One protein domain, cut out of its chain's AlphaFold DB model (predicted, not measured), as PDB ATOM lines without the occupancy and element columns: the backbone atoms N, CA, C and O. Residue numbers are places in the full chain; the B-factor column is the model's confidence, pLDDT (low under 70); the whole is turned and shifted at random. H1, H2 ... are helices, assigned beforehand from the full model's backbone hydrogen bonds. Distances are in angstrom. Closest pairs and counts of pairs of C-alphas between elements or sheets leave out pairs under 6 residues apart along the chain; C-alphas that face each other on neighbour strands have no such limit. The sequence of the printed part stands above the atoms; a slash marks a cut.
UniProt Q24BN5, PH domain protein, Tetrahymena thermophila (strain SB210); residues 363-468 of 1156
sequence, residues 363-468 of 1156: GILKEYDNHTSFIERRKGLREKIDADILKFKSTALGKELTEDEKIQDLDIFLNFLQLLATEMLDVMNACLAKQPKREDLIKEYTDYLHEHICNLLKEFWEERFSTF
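Overview. This is residues 363 to 468 of the 1156 residues of the protein "PH domain protein" of Tetrahymena thermophila (strain SB210) (UniProt Q24BN5). Two long helices, H4 and H5, lie side by side as a hairpin, and a third long helix, H2, crosses slantwise over one side of that pair, the three centres making a triangle. Short H1 folds back on the first part of H2 at one end, and tiny H3 lies at the other end, between H2 and H4 in the chain. The printed part has 106 residues with five named helices, H1 to H5 in order, and no named strand: all helix. It is only just loose, close to compact, with a radius of gyration of the C-alphas of 15.7 A, and elongated, spanning 47 by 25 by 24 A.

Arrangement. Start at H5, residues 439 to 464. H4, residues 410 to 433, forms a helical hairpin with it: they touch, closest at the C-alphas of Met 428 and Ile 442, 5.5 A, at a shallow tilt of 9 degrees, opposite ways. H2, residues 374 to 397, completes an up and down bundle, each helix running against the one before. Its residues 389 to 397 alone touch H4, at a steep tilt of 39 degrees; the C-alphas of Ala 396 and Phe 416 are closest, 5.3 A. H2 and H5 only just touch, with 3 pairs of C-alphas within 8 A, closest at Ile 385 and Leu 449, 7.2 A. H1, residues 363 to 370, forms a hairpin with H2, closest at the C-alphas of Tyr 368 and Arg 377, 5.1 A; it is apart from H4 and H5. H3, residues 403 to 406, is close to but not clearly touching H2, with the C-alphas of Leu 397 and Lys 406 at 6.6 A. Every O i to N i+4 pair is within hydrogen-bond range in H1, H2 and H4; H5 has 20 of 22, and H3 is too short for one.

Along the chain. Find C-alpha 363 at (-48.599, 17.649, 14.325), where H1 begins. H2 runs 34.4 A from C-alpha 374 at (-47.148, 13.286, -2.748), H4 34.2 A, and H5 36.2 A to C-alpha 464 at (-19.889, 40.328, 2.131).

Size, cuts and confidence. Look to Thr 372 and Thr 467 for the C-alphas farthest apart, 49.0 A. The printed part has no cut, and its four links are tight. Mean pLDDT of the printed part is 92.4; residues 401 and 403 to 407 are under 70.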
ATOM      1  N   GLY A 363     -47.863  16.649  15.109       95.19
ATOM      2  CA  GLY A 363     -48.599  17.649  14.325       95.19
ATOM      3  C   GLY A 363     -48.133  17.721  12.868       95.19
ATOM      4  O   GLY A 363     -48.959  17.661  11.960       95.19
ATOM      5  N   ILE A 364     -46.813  17.738  12.653       96.44
ATOM      6  CA  ILE A 364     -46.189  17.727  11.319       96.44
ATOM      7  C   ILE A 364     -46.557  16.438  10.573       96.44
ATOM      8  O   ILE A 364     -46.902  16.487   9.396       96.44
ATOM      9  N   LEU A 365     -46.540  15.283  11.256       96.25
ATOM     10  CA  LEU A 365     -46.949  14.004  10.666       96.25
ATOM     11  C   LEU A 365     -48.402  14.045  10.210       96.25
ATOM     12  O   LEU A 365     -48.703  13.615   9.104       96.25
ATOM     13  N   LYS A 366     -49.299  14.562  11.056       94.56
ATOM     14  CA  LYS A 366     -50.719  14.664  10.726       94.56
ATOM     15  C   LYS A 366     -50.931  15.541   9.495       94.56
ATOM     16  O   LYS A 366     -51.629  15.122   8.584       94.56
ATOM     17  N   GLU A 367     -50.322  16.722   9.453       93.06
ATOM     18  CA  GLU A 367     -50.422  17.627   8.304       93.06
ATOM     19  C   GLU A 367     -49.868  16.985   7.023       93.06
ATOM     20  O   GLU A 367     -50.539  16.984   5.992       93.06
ATOM     21  N   TYR A 368     -48.705  16.339   7.111       95.19
ATOM     22  CA  TYR A 368     -48.093  15.644   5.982       95.19
ATOM     23  C   TYR A 368     -48.916  14.441   5.502       95.19
ATOM     24  O   TYR A 368     -49.070  14.236   4.302       95.19
ATOM     25  N   ASP A 369     -49.473  13.641   6.408       94.88
ATOM     26  CA  ASP A 369     -50.203  12.418   6.060       94.88
ATOM     27  C   ASP A 369     -51.662  12.689   5.639       94.88
ATOM     28  O   ASP A 369     -52.273  11.830   5.000       94.88
ATOM     29  N   ASN A 370     -52.211  13.876   5.941       93.56
ATOM     30  CA  ASN A 370     -53.575  14.277   5.564       93.56
ATOM     31  C   ASN A 370     -53.776  14.407   4.045       93.56
ATOM     32  O   ASN A 370     -54.889  14.209   3.558       93.56
ATOM     33  N   HIS A 371     -52.727  14.733   3.286       94.25
ATOM     34  CA  HIS A 371     -52.812  14.821   1.828       94.25
ATOM     35  C   HIS A 371     -52.599  13.446   1.187       94.25
ATOM     36  O   HIS A 371     -51.754  12.662   1.619       94.25
ATOM     37  N   THR A 372     -53.335  13.125   0.126       88.25
ATOM     38  CA  THR A 372     -53.162  11.856  -0.608       88.25
ATOM     39  C   THR A 372     -52.074  11.960  -1.676       88.25
ATOM     40  O   THR A 372     -51.334  11.002  -1.894       88.25
ATOM     41  N   SER A 373     -51.937  13.128  -2.311       94.56
ATOM     42  CA  SER A 373     -50.938  13.391  -3.349       94.56
ATOM     43  C   SER A 373     -49.577  13.727  -2.745       94.56
ATOM     44  O   SER A 373     -49.450  14.671  -1.969       94.56
ATOM     45  N   PHE A 374     -48.528  13.017  -3.167       90.25
ATOM     46  CA  PHE A 374     -47.148  13.286  -2.748       90.25
ATOM     47  C   PHE A 374     -46.722  14.746  -2.995       90.25
ATOM     48  O   PHE A 374     -46.018  15.328  -2.176       90.25
ATOM     49  N   ILE A 375     -47.186  15.365  -4.086       93.44
ATOM     50  CA  ILE A 375     -46.873  16.765  -4.418       93.44
ATOM     51  C   ILE A 375     -47.487  17.718  -3.385       93.44
ATOM     52  O   ILE A 375     -46.816  18.639  -2.927       93.44
ATOM     53  N   GLU A 376     -48.737  17.477  -2.991       94.56
ATOM     54  CA  GLU A 376     -49.425  18.284  -1.979       94.56
ATOM     55  C   GLU A 376     -48.785  18.114  -0.600       94.56
ATOM     56  O   GLU A 376     -48.566  19.111   0.080       94.56
ATOM     57  N   ARG A 377     -48.383  16.885  -0.231       93.25
ATOM     58  CA  ARG A 377     -47.625  16.626   1.008       93.25
ATOM     59  C   ARG A 377     -46.348  17.455   1.076       93.25
ATOM     60  O   ARG A 377     -46.086  18.117   2.076       93.25
ATOM     61  N   ARG A 378     -45.554  17.431  -0.005       94.69
ATOM     62  CA  ARG A 378     -44.324  18.230  -0.109       94.69
ATOM     63  C   ARG A 378     -44.623  19.719  -0.030       94.69
ATOM     64  O   ARG A 378     -43.897  20.435   0.645       94.69
ATOM     65  N   LYS A 379     -45.667  20.183  -0.717       95.50
ATOM     66  CA  LYS A 379     -46.057  21.593  -0.725       95.50
ATOM     67  C   LYS A 379     -46.443  22.075   0.677       95.50
ATOM     68  O   LYS A 379     -45.836  23.030   1.141       95.50
ATOM     69  N   GLY A 380     -47.358  21.384   1.361       95.31
ATOM     70  CA  GLY A 380     -47.780  21.757   2.716       95.31
ATOM     71  C   GLY A 380     -46.620  21.738   3.714       95.31
ATOM     72  O   GLY A 380     -46.448  22.667   4.497       95.31
ATOM     73  N   LEU A 381     -45.731  20.741   3.618       95.56
ATOM     74  CA  LEU A 381     -44.536  20.706   4.462       95.56
ATOM     75  C   LEU A 381     -43.582  21.875   4.200       95.56
ATOM     76  O   LEU A 381     -43.024  22.425   5.143       95.56
ATOM     77  N   ARG A 382     -43.383  22.257   2.935       96.50
ATOM     78  CA  ARG A 382     -42.540  23.407   2.577       96.50
ATOM     79  C   ARG A 382     -43.140  24.715   3.073       96.50
ATOM     80  O   ARG A 382     -42.415  25.497   3.668       96.50
ATOM     81  N   GLU A 383     -44.451  24.899   2.932       96.38
ATOM     82  CA  GLU A 383     -45.165  26.059   3.483       96.38
ATOM     83  C   GLU A 383     -44.999  26.145   5.011       96.38
ATOM     84  O   GLU A 383     -44.754  27.226   5.550       96.38
ATOM     85  N   LYS A 384     -45.042  25.004   5.715       95.31
ATOM     86  CA  LYS A 384     -44.742  24.943   7.152       95.31
ATOM     87  C   LYS A 384     -43.290  25.316   7.462       95.31
ATOM     88  O   LYS A 384     -43.056  26.098   8.381       95.31
ATOM     89  N   ILE A 385     -42.328  24.782   6.704       95.88
ATOM     90  CA  ILE A 385     -40.902  25.107   6.859       95.88
ATOM     91  C   ILE A 385     -40.665  26.607   6.624       95.88
ATOM     92  O   ILE A 385     -39.969  27.234   7.416       95.88
ATOM     93  N   ASP A 386     -41.278  27.204   5.602       96.62
ATOM     94  CA  ASP A 386     -41.177  28.639   5.311       96.62
ATOM     95  C   ASP A 386     -41.756  29.495   6.444       96.62
ATOM     96  O   ASP A 386     -41.147  30.482   6.865       96.62
ATOM     97  N   ALA A 387     -42.904  29.093   6.998       96.06
ATOM     98  CA  ALA A 387     -43.489  29.755   8.161       96.06
ATOM     99  C   ALA A 387     -42.558  29.690   9.385       96.06
ATOM    100  O   ALA A 387     -42.396  30.686  10.100       96.06
ATOM    101  N   ASP A 388     -41.901  28.548   9.606       94.38
ATOM    102  CA  ASP A 388     -40.917  28.384  10.675       94.38
ATOM    103  C   ASP A 388     -39.663  29.238  10.420       94.38
ATOM    104  O   ASP A 388     -39.198  29.918  11.338       94.38
ATOM    105  N   ILE A 389     -39.162  29.307   9.181       95.31
ATOM    106  CA  ILE A 389     -38.048  30.190   8.794       95.31
ATOM    107  C   ILE A 389     -38.378  31.650   9.128       95.31
ATOM    108  O   ILE A 389     -37.573  32.323   9.774       95.31
ATOM    109  N   LEU A 390     -39.568  32.141   8.764       94.75
ATOM    110  CA  LEU A 390     -40.011  33.509   9.076       94.75
ATOM    111  C   LEU A 390     -40.119  33.757  10.589       94.75
ATOM    112  O   LEU A 390     -39.726  34.816  11.097       94.75
ATOM    113  N   LYS A 391     -40.601  32.766  11.342       94.69
ATOM    114  CA  LYS A 391     -40.660  32.819  12.808       94.69
ATOM    115  C   LYS A 391     -39.261  32.888  13.431       94.69
ATOM    116  O   LYS A 391     -39.031  33.694  14.335       94.69
ATOM    117  N   PHE A 392     -38.307  32.090  12.961       94.06
ATOM    118  CA  PHE A 392     -36.931  32.142  13.462       94.06
ATOM    119  C   PHE A 392     -36.209  33.413  13.030       94.06
ATOM    120  O   PHE A 392     -35.487  33.987  13.842       94.06
ATOM    121  N   LYS A 393     -36.466  33.907  11.812       91.81
ATOM    122  CA  LYS A 393     -35.952  35.190  11.320       91.81
ATOM    123  C   LYS A 393     -36.409  36.321  12.244       91.81
ATOM    124  O   LYS A 393     -35.580  37.037  12.793       91.81
ATOM    125  N   SER A 394     -37.709  36.426  12.524       90.31
ATOM    126  CA  SER A 394     -38.237  37.447  13.449       90.31
ATOM    127  C   SER A 394     -37.713  37.304  14.886       90.31
ATOM    128  O   SER A 394     -37.460  38.310  15.551       90.31
ATOM    129  N   THR A 395     -37.483  36.074  15.354       92.25
ATOM    130  CA  THR A 395     -36.909  35.806  16.685       92.25
ATOM    131  C   THR A 395     -35.439  36.225  16.777       92.25
ATOM    132  O   THR A 395     -35.054  36.873  17.746       92.25
ATOM    133  N   ALA A 396     -34.623  35.881  15.777       89.00
ATOM    134  CA  ALA A 396     -33.196  36.201  15.749       89.00
ATOM    135  C   ALA A 396     -32.944  37.702  15.568       89.00
ATOM    136  O   ALA A 396     -32.023  38.250  16.169       89.00
ATOM    137  N   LEU A 397     -33.777  38.365  14.763       85.38
ATOM    138  CA  LEU A 397     -33.640  39.786  14.470       85.38
ATOM    139  C   LEU A 397     -34.167  40.673  15.609       85.38
ATOM    140  O   LEU A 397     -33.721  41.806  15.742       85.38
ATOM    141  N   GLY A 398     -35.113  40.221  16.435       84.69
ATOM    142  CA  GLY A 398     -35.779  41.085  17.420       84.69
ATOM    143  C   GLY A 398     -36.679  42.152  16.768       84.69
ATOM    144  O   GLY A 398     -36.612  42.406  15.565       84.69
ATOM    145  N   LYS A 399     -37.556  42.796  17.549       77.31
ATOM    146  CA  LYS A 399     -38.667  43.617  17.016       77.31
ATOM    147  C   LYS A 399     -38.288  45.014  16.472       77.31
ATOM    148  O   LYS A 399     -39.153  45.641  15.877       77.31
ATOM    149  N   GLU A 400     -37.049  45.502  16.637       73.12
ATOM    150  CA  GLU A 400     -36.772  46.963  16.571       73.12
ATOM    151  C   GLU A 400     -35.765  47.493  15.521       73.12
ATOM    152  O   GLU A 400     -35.541  48.695  15.491       73.12
ATOM    153  N   LEU A 401     -35.180  46.686  14.625       63.72
ATOM    154  CA  LEU A 401     -34.381  47.237  13.503       63.72
ATOM    155  C   LEU A 401     -34.820  46.708  12.136       63.72
ATOM    156  O   LEU A 401     -35.453  45.648  12.059       63.72
ATOM    157  N   THR A 402     -34.484  47.480  11.100       72.44
ATOM    158  CA  THR A 402     -34.847  47.259   9.695       72.44
ATOM    159  C   THR A 402     -34.267  45.938   9.168       72.44
ATOM    160  O   THR A 402     -33.238  45.460   9.656       72.44
ATOM    161  N   GLU A 403     -34.959  45.293   8.218       63.47
ATOM    162  CA  GLU A 403     -34.581  43.951   7.736       63.47
ATOM    163  C   GLU A 403     -33.186  43.917   7.089       63.47
ATOM    164  O   GLU A 403     -32.452  42.946   7.287       63.47
ATOM    165  N   ASP A 404     -32.792  44.992   6.404       68.50
ATOM    166  CA  ASP A 404     -31.550  45.056   5.624       68.50
ATOM    167  C   ASP A 404     -30.308  45.398   6.471       68.50
ATOM    168  O   ASP A 404     -29.184  45.069   6.091       68.50
ATOM    169  N   GLU A 405     -30.474  46.032   7.639       65.88
ATOM    170  CA  GLU A 405     -29.354  46.445   8.505       65.88
ATOM    171  C   GLU A 405     -28.886  45.339   9.464       65.88
ATOM    172  O   GLU A 405     -27.744  45.359   9.916       65.88
ATOM    173  N   LYS A 406     -29.733  44.352   9.784       62.78
ATOM    174  CA  LYS A 406     -29.428  43.322  10.798       62.78
ATOM    175  C   LYS A 406     -28.789  42.053  10.252       62.78
ATOM    176  O   LYS A 406     -27.975  41.442  10.935       62.78
ATOM    177  N   ILE A 407     -29.161  41.638   9.041       69.94
ATOM    178  CA  ILE A 407     -28.568  40.445   8.406       69.94
ATOM    179  C   ILE A 407     -27.095  40.703   8.065       69.94
ATOM    180  O   ILE A 407     -26.314  39.776   7.912       69.94
ATOM    181  N   GLN A 408     -26.697  41.972   8.041       79.19
ATOM    182  CA  GLN A 408     -25.338  42.441   7.834       79.19
ATOM    183  C   GLN A 408     -24.340  42.079   8.945       79.19
ATOM    184  O   GLN A 408     -23.137  42.091   8.664       79.19
ATOM    185  N   ASP A 409     -24.810  41.777  10.159       91.00
ATOM    186  CA  ASP A 409     -23.982  41.349  11.287       91.00
ATOM    187  C   ASP A 409     -23.809  39.821  11.291       91.00
ATOM    188  O   ASP A 409     -24.783  39.061  11.285       91.00
ATOM    189  N   LEU A 410     -22.553  39.362  11.313       94.25
ATOM    190  CA  LEU A 410     -22.235  37.936  11.263       94.25
ATOM    191  C   LEU A 410     -22.805  37.169  12.462       94.25
ATOM    192  O   LEU A 410     -23.294  36.060  12.278       94.25
ATOM    193  N   ASP A 411     -22.752  37.710  13.679       94.75
ATOM    194  CA  ASP A 411     -23.188  36.983  14.874       94.75
ATOM    195  C   ASP A 411     -24.719  36.817  14.885       94.75
ATOM    196  O   ASP A 411     -25.221  35.735  15.213       94.75
ATOM    197  N   ILE A 412     -25.466  37.839  14.446       93.38
ATOM    198  CA  ILE A 412     -26.925  37.752  14.253       93.38
ATOM    199  C   ILE A 412     -27.262  36.704  13.187       93.38
ATOM    200  O   ILE A 412     -28.126  35.847  13.413       93.38
ATOM    201  N   PHE A 413     -26.563  36.730  12.049       94.94
ATOM    202  CA  PHE A 413     -26.765  35.770  10.967       94.94
ATOM    203  C   PHE A 413     -26.457  34.327  11.404       94.94
ATOM    204  O   PHE A 413     -27.274  33.428  11.198       94.94
ATOM    205  N   LEU A 414     -25.333  34.094  12.089       96.31
ATOM    206  CA  LEU A 414     -24.969  32.770  12.607       96.31
ATOM    207  C   LEU A 414     -25.962  32.266  13.662       96.31
ATOM    208  O   LEU A 414     -26.269  31.070  13.689       96.31
ATOM    209  N   ASN A 415     -26.498  33.148  14.510       95.25
ATOM    210  CA  ASN A 415     -27.546  32.787  15.465       95.25
ATOM    211  C   ASN A 415     -28.840  32.368  14.748       95.25
ATOM    212  O   ASN A 415     -29.426  31.340  15.088       95.25
ATOM    213  N   PHE A 416     -29.250  33.109  13.714       95.50
ATOM    214  CA  PHE A 416     -30.388  32.736  12.875       95.50
ATOM    215  C   PHE A 416     -30.191  31.355  12.232       95.50
ATOM    216  O   PHE A 416     -31.045  30.479  12.388       95.50
ATOM    217  N   LEU A 417     -29.038  31.108  11.604       96.88
ATOM    218  CA  LEU A 417     -28.741  29.801  11.017       96.88
ATOM    219  C   LEU A 417     -28.674  28.683  12.072       96.88
ATOM    220  O   LEU A 417     -29.118  27.566  11.813       96.88
ATOM    221  N   GLN A 418     -28.160  28.961  13.275       97.38
ATOM    222  CA  GLN A 418     -28.129  27.988  14.374       97.38
ATOM    223  C   GLN A 418     -29.541  27.597  14.833       97.38
ATOM    224  O   GLN A 418     -29.750  26.428  15.168       97.38
ATOM    225  N   LEU A 419     -30.507  28.523  14.840       96.12
ATOM    226  CA  LEU A 419     -31.910  28.207  15.133       96.12
ATOM    227  C   LEU A 419     -32.493  27.266  14.071       96.12
ATOM    228  O   LEU A 419     -33.042  26.228  14.435       96.12
ATOM    229  N   LEU A 420     -32.283  27.561  12.781       96.94
ATOM    230  CA  LEU A 420     -32.731  26.699  11.678       96.94
ATOM    231  C   LEU A 420     -32.089  25.306  11.724       96.94
ATOM    232  O   LEU A 420     -32.768  24.294  11.561       96.94
ATOM    233  N   ALA A 421     -30.781  25.236  11.979       96.81
ATOM    234  CA  ALA A 421     -30.059  23.973  12.092       96.81
ATOM    235  C   ALA A 421     -30.550  23.128  13.277       96.81
ATOM    236  O   ALA A 421     -30.699  21.913  13.152       96.81
ATOM    237  N   THR A 422     -30.821  23.769  14.421       96.50
ATOM    238  CA  THR A 422     -31.338  23.090  15.620       96.50
ATOM    239  C   THR A 422     -32.741  22.555  15.377       96.50
ATOM    240  O   THR A 422     -33.010  21.403  15.702       96.50
ATOM    241  N   GLU A 423     -33.601  23.361  14.758       96.19
ATOM    242  CA  GLU A 423     -34.941  22.958  14.343       96.19
ATOM    243  C   GLU A 423     -34.890  21.722  13.436       96.19
ATOM    244  O   GLU A 423     -35.508  20.698  13.734       96.19
ATOM    245  N   MET A 424     -34.075  21.775  12.378       97.25
ATOM    246  CA  MET A 424     -33.897  20.660  11.453       97.25
ATOM    247  C   MET A 424     -33.424  19.392  12.175       97.25
ATOM    248  O   MET A 424     -33.984  18.312  11.978       97.25
ATOM    249  N   LEU A 425     -32.419  19.518  13.046       96.44
ATOM    250  CA  LEU A 425     -31.861  18.407  13.810       96.44
ATOM    251  C   LEU A 425     -32.882  17.805  14.787       96.44
ATOM    252  O   LEU A 425     -32.965  16.581  14.923       96.44
ATOM    253  N   ASP A 426     -33.664  18.641  15.471       96.25
ATOM    254  CA  ASP A 426     -34.679  18.200  16.427       96.25
ATOM    255  C   ASP A 426     -35.823  17.454  15.715       96.25
ATOM    256  O   ASP A 426     -36.240  16.392  16.195       96.25
ATOM    257  N   VAL A 427     -36.262  17.922  14.536       96.94
ATOM    258  CA  VAL A 427     -37.234  17.205  13.688       96.94
ATOM    259  C   VAL A 427     -36.660  15.880  13.182       96.94
ATOM    260  O   VAL A 427     -37.303  14.842  13.330       96.94
ATOM    261  N   MET A 428     -35.443  15.872  12.632       96.81
ATOM    262  CA  MET A 428     -34.822  14.658  12.085       96.81
ATOM    263  C   MET A 428     -34.607  13.577  13.155       96.81
ATOM    264  O   MET A 428     -34.904  12.401  12.924       96.81
ATOM    265  N   ASN A 429     -34.160  13.962  14.356       95.62
ATOM    266  CA  ASN A 429     -34.037  13.039  15.486       95.62
ATOM    267  C   ASN A 429     -35.396  12.460  15.902       95.62
ATOM    268  O   ASN A 429     -35.497  11.260  16.171       95.62
ATOM    269  N   ALA A 430     -36.449  13.283  15.927       96.00
ATOM    270  CA  ALA A 430     -37.800  12.812  16.209       96.00
ATOM    271  C   ALA A 430     -38.308  11.850  15.116       96.00
ATOM    272  O   ALA A 430     -38.888  10.814  15.439       96.00
ATOM    273  N   CYS A 431     -38.020  12.114  13.836       96.44
ATOM    274  CA  CYS A 431     -38.378  11.235  12.716       96.44
ATOM    275  C   CYS A 431     -37.722   9.847  12.813       96.44
ATOM    276  O   CYS A 431     -38.376   8.842  12.517       96.44
ATOM    277  N   LEU A 432     -36.462   9.761  13.266       94.38
ATOM    278  CA  LEU A 432     -35.780   8.480  13.520       94.38
ATOM    279  C   LEU A 432     -36.380   7.705  14.700       94.38
ATOM    280  O   LEU A 432     -36.359   6.465  14.732       94.38
ATOM    281  N   ALA A 433     -36.919   8.422  15.681       93.50
ATOM    282  CA  ALA A 433     -37.521   7.802  16.846       93.50
ATOM    283  C   ALA A 433     -38.876   7.143  16.545       93.50
ATOM    284  O   ALA A 433     -39.249   6.168  17.208       93.50
ATOM    285  N   LYS A 434     -39.588   7.610  15.511       94.31
ATOM    286  CA  LYS A 434     -40.884   7.055  15.093       94.31
ATOM    287  C   LYS A 434     -40.805   5.589  14.650       94.31
ATOM    288  O   LYS A 434     -39.739   5.029  14.371       94.31
ATOM    289  N   GLN A 435     -41.971   4.940  14.656       89.50
ATOM    290  CA  GLN A 435     -42.176   3.570  14.181       89.50
ATOM    291  C   GLN A 435     -43.410   3.527  13.255       89.50
ATOM    292  O   GLN A 435     -44.525   3.672  13.760       89.50
ATOM    293  N   PRO A 436     -43.232   3.327  11.930       92.69
ATOM    294  CA  PRO A 436     -41.945   3.240  11.223       92.69
ATOM    295  C   PRO A 436     -41.160   4.565  11.265       92.69
ATOM    296  O   PRO A 436     -41.720   5.614  11.589       92.69
ATOM    297  N   LYS A 437     -39.853   4.515  10.963       93.75
ATOM    298  CA  LYS A 437     -39.038   5.728  10.790       93.75
ATOM    299  C   LYS A 437     -39.615   6.584   9.665       93.75
ATOM    300  O   LYS A 437     -40.056   6.046   8.651       93.75
ATOM    301  N   ARG A 438     -39.563   7.905   9.821       96.12
ATOM    302  CA  ARG A 438     -40.051   8.861   8.815       96.12
ATOM    303  C   ARG A 438     -38.915   9.407   7.956       96.12
ATOM    304  O   ARG A 438     -38.550  10.576   8.038       96.12
ATOM    305  N   GLU A 439     -38.314   8.515   7.173       95.31
ATOM    306  CA  GLU A 439     -37.214   8.842   6.250       95.31
ATOM    307  C   GLU A 439     -37.665   9.769   5.113       95.31
ATOM    308  O   GLU A 439     -36.875  10.572   4.619       95.31
ATOM    309  N   ASP A 440     -38.947   9.699   4.752       95.25
ATOM    310  CA  ASP A 440     -39.624  10.600   3.821       95.25
ATOM    311  C   ASP A 440     -39.538  12.061   4.277       95.25
ATOM    312  O   ASP A 440     -39.138  12.929   3.506       95.25
ATOM    313  N   LEU A 441     -39.823  12.328   5.552       96.38
ATOM    314  CA  LEU A 441     -39.717  13.672   6.120       96.38
ATOM    315  C   LEU A 441     -38.271  14.128   6.272       96.38
ATOM    316  O   LEU A 441     -37.972  15.275   5.955       96.38
ATOM    317  N   ILE A 442     -37.367  13.243   6.713       96.69
ATOM    318  CA  ILE A 442     -35.932  13.569   6.782       96.69
ATOM    319  C   ILE A 442     -35.444  14.017   5.403       96.69
ATOM    320  O   ILE A 442     -34.798  15.055   5.298       96.69
ATOM    321  N   LYS A 443     -35.826  13.289   4.343       95.06
ATOM    322  CA  LYS A 443     -35.497  13.653   2.965       95.06
ATOM    323  C   LYS A 443     -36.024  15.028   2.575       95.06
ATOM    324  O   LYS A 443     -35.276  15.799   1.995       95.06
ATOM    325  N   GLU A 444     -37.271  15.363   2.890       95.50
ATOM    326  CA  GLU A 444     -37.819  16.675   2.527       95.50
ATOM    327  C   GLU A 444     -37.151  17.835   3.274       95.50
ATOM    328  O   GLU A 444     -36.860  18.861   2.661       95.50
ATOM    329  N   TYR A 445     -36.854  17.675   4.567       96.00
ATOM    330  CA  TYR A 445     -36.097  18.681   5.320       96.00
ATOM    331  C   TYR A 445     -34.671  18.840   4.770       96.00
ATOM    332  O   TYR A 445     -34.196  19.966   4.627       96.00
ATOM    333  N   THR A 446     -34.005  17.745   4.399       94.19
ATOM    334  CA  THR A 446     -32.699  17.785   3.725       94.19
ATOM    335  C   THR A 446     -32.782  18.454   2.344       94.19
ATOM    336  O   THR A 446     -31.991  19.336   2.023       94.19
ATOM    337  N   ASP A 447     -33.748  18.072   1.509       93.56
ATOM    338  CA  ASP A 447     -33.877  18.587   0.141       93.56
ATOM    339  C   ASP A 447     -34.249  20.079   0.121       93.56
ATOM    340  O   ASP A 447     -33.882  20.787  -0.819       93.56
ATOM    341  N   TYR A 448     -34.996  20.551   1.126       96.31
ATOM    342  CA  TYR A 448     -35.539  21.907   1.160       96.31
ATOM    343  C   TYR A 448     -34.843  22.825   2.170       96.31
ATOM    344  O   TYR A 448     -34.227  23.809   1.766       96.31
ATOM    345  N   LEU A 449     -34.892  22.515   3.472       96.81
ATOM    346  CA  LEU A 449     -34.357  23.399   4.515       96.81
ATOM    347  C   LEU A 449     -32.823  23.448   4.504       96.81
ATOM    348  O   LEU A 449     -32.252  24.531   4.607       96.81
ATOM    349  N   HIS A 450     -32.140  22.310   4.337       96.69
ATOM    350  CA  HIS A 450     -30.676  22.316   4.210       96.69
ATOM    351  C   HIS A 450     -30.218  23.053   2.940       96.69
ATOM    352  O   HIS A 450     -29.260  23.826   2.999       96.69
ATOM    353  N   GLU A 451     -30.932  22.909   1.818       96.50
ATOM    354  CA  GLU A 451     -30.639  23.688   0.608       96.50
ATOM    355  C   GLU A 451     -30.887  25.188   0.817       96.50
ATOM    356  O   GLU A 451     -30.081  26.005   0.376       96.50
ATOM    357  N   HIS A 452     -31.949  25.560   1.537       96.44
ATOM    358  CA  HIS A 452     -32.221  26.948   1.897       96.44
ATOM    359  C   HIS A 452     -31.092  27.541   2.755       96.44
ATOM    360  O   HIS A 452     -30.595  28.621   2.449       96.44
ATOM    361  N   ILE A 453     -30.609  26.806   3.765       97.25
ATOM    362  CA  ILE A 453     -29.440  27.201   4.571       97.25
ATOM    363  C   ILE A 453     -28.198  27.389   3.685       97.25
ATOM    364  O   ILE A 453     -27.478  28.375   3.842       97.25
ATOM    365  N   CYS A 454     -27.950  26.482   2.735       97.25
ATOM    366  CA  CYS A 454     -26.833  26.612   1.795       97.25
ATOM    367  C   CYS A 454     -26.958  27.866   0.916       97.25
ATOM    368  O   CYS A 454     -25.966  28.560   0.702       97.25
ATOM    369  N   ASN A 455     -28.159  28.179   0.430       96.50
ATOM    370  CA  ASN A 455     -28.395  29.380  -0.371       96.50
ATOM    371  C   ASN A 455     -28.185  30.654   0.454       96.50
ATOM    372  O   ASN A 455     -27.458  31.531   0.003       96.50
ATOM    373  N   LEU A 456     -28.699  30.704   1.689       96.06
ATOM    374  CA  LEU A 456     -28.466  31.825   2.606       96.06
ATOM    375  C   LEU A 456     -26.970  32.047   2.868       96.06
ATOM    376  O   LEU A 456     -26.494  33.176   2.817       96.06
ATOM    377  N   LEU A 457     -26.210  30.976   3.126       97.12
ATOM    378  CA  LEU A 457     -24.754  31.051   3.309       97.12
ATOM    379  C   LEU A 457     -24.049  31.585   2.058       97.12
ATOM    380  O   LEU A 457     -23.143  32.410   2.168       97.12
ATOM    381  N   LYS A 458     -24.450  31.101   0.880       96.94
ATOM    382  CA  LYS A 458     -23.876  31.510  -0.401       96.94
ATOM    383  C   LYS A 458     -24.150  32.985  -0.689       96.94
ATOM    384  O   LYS A 458     -23.207  33.707  -0.992       96.94
ATOM    385  N   GLU A 459     -25.401  33.422  -0.585       95.69
ATOM    386  CA  GLU A 459     -25.812  34.814  -0.812       95.69
ATOM    387  C   GLU A 459     -25.080  35.752   0.154       95.69
ATOM    388  O   GLU A 459     -24.418  36.696  -0.276       95.69
ATOM    389  N   PHE A 460     -25.068  35.407   1.444       95.56
ATOM    390  CA  PHE A 460     -24.357  36.176   2.460       95.56
ATOM    391  C   PHE A 460     -22.850  36.285   2.175       95.56
ATOM    392  O   PHE A 460     -22.251  37.350   2.338       95.56
ATOM    393  N   TRP A 461     -22.219  35.204   1.703       96.62
ATOM    394  CA  TRP A 461     -20.815  35.230   1.288       96.62
ATOM    395  C   TRP A 461     -20.584  36.107   0.054       96.62
ATOM    396  O   TRP A 461     -19.668  36.930   0.061       96.62
ATOM    397  N   GLU A 462     -21.389  35.946  -0.999       95.19
ATOM    398  CA  GLU A 462     -21.242  36.696  -2.253       95.19
ATOM    399  C   GLU A 462     -21.373  38.213  -2.027       95.19
ATOM    400  O   GLU A 462     -20.622  38.984  -2.628       95.19
ATOM    401  N   GLU A 463     -22.232  38.639  -1.101       94.62
ATOM    402  CA  GLU A 463     -22.413  40.051  -0.751       94.62
ATOM    403  C   GLU A 463     -21.291  40.623   0.127       94.62
ATOM    404  O   GLU A 463     -20.976  41.812   0.037       94.62
ATOM    405  N   ARG A 464     -20.685  39.808   1.004       94.19
ATOM    406  CA  ARG A 464     -19.889  40.328   2.131       94.19
ATOM    407  C   ARG A 464     -18.438  39.864   2.177       94.19
ATOM    408  O   ARG A 464     -17.689  40.417   2.981       94.19
ATOM    409  N   PHE A 465     -17.982  38.936   1.329       94.62
ATOM    410  CA  PHE A 465     -16.639  38.320   1.420       94.62
ATOM    411  C   PHE A 465     -15.465  39.313   1.570       94.62
ATOM    412  O   PHE A 465     -14.430  38.992   2.164       94.62
ATOM    413  N   SER A 466     -15.593  40.517   1.002       93.62
ATOM    414  CA  SER A 466     -14.575  41.571   1.038       93.62
ATOM    415  C   SER A 466     -14.467  42.270   2.396       93.62
ATOM    416  O   SER A 466     -13.416  42.826   2.699       93.62
ATOM    417  N   THR A 467     -15.533  42.233   3.198       94.25
ATOM    418  CA  THR A 467     -15.637  42.887   4.514       94.25
ATOM    419  C   THR A 467     -15.236  41.978   5.674       94.25
ATOM    420  O   THR A 467     -14.959  42.468   6.764       94.25
ATOM    421  N   PHE A 468     -15.172  40.664   5.448       94.94
ATOM    422  CA  PHE A 468     -14.812  39.698   6.482       94.94
ATOM    423  C   PHE A 468     -13.350  39.857   6.894       94.94
ATOM    424  O   PHE A 468     -12.455  39.742   6.056       94.94
TER     425      PHE A 468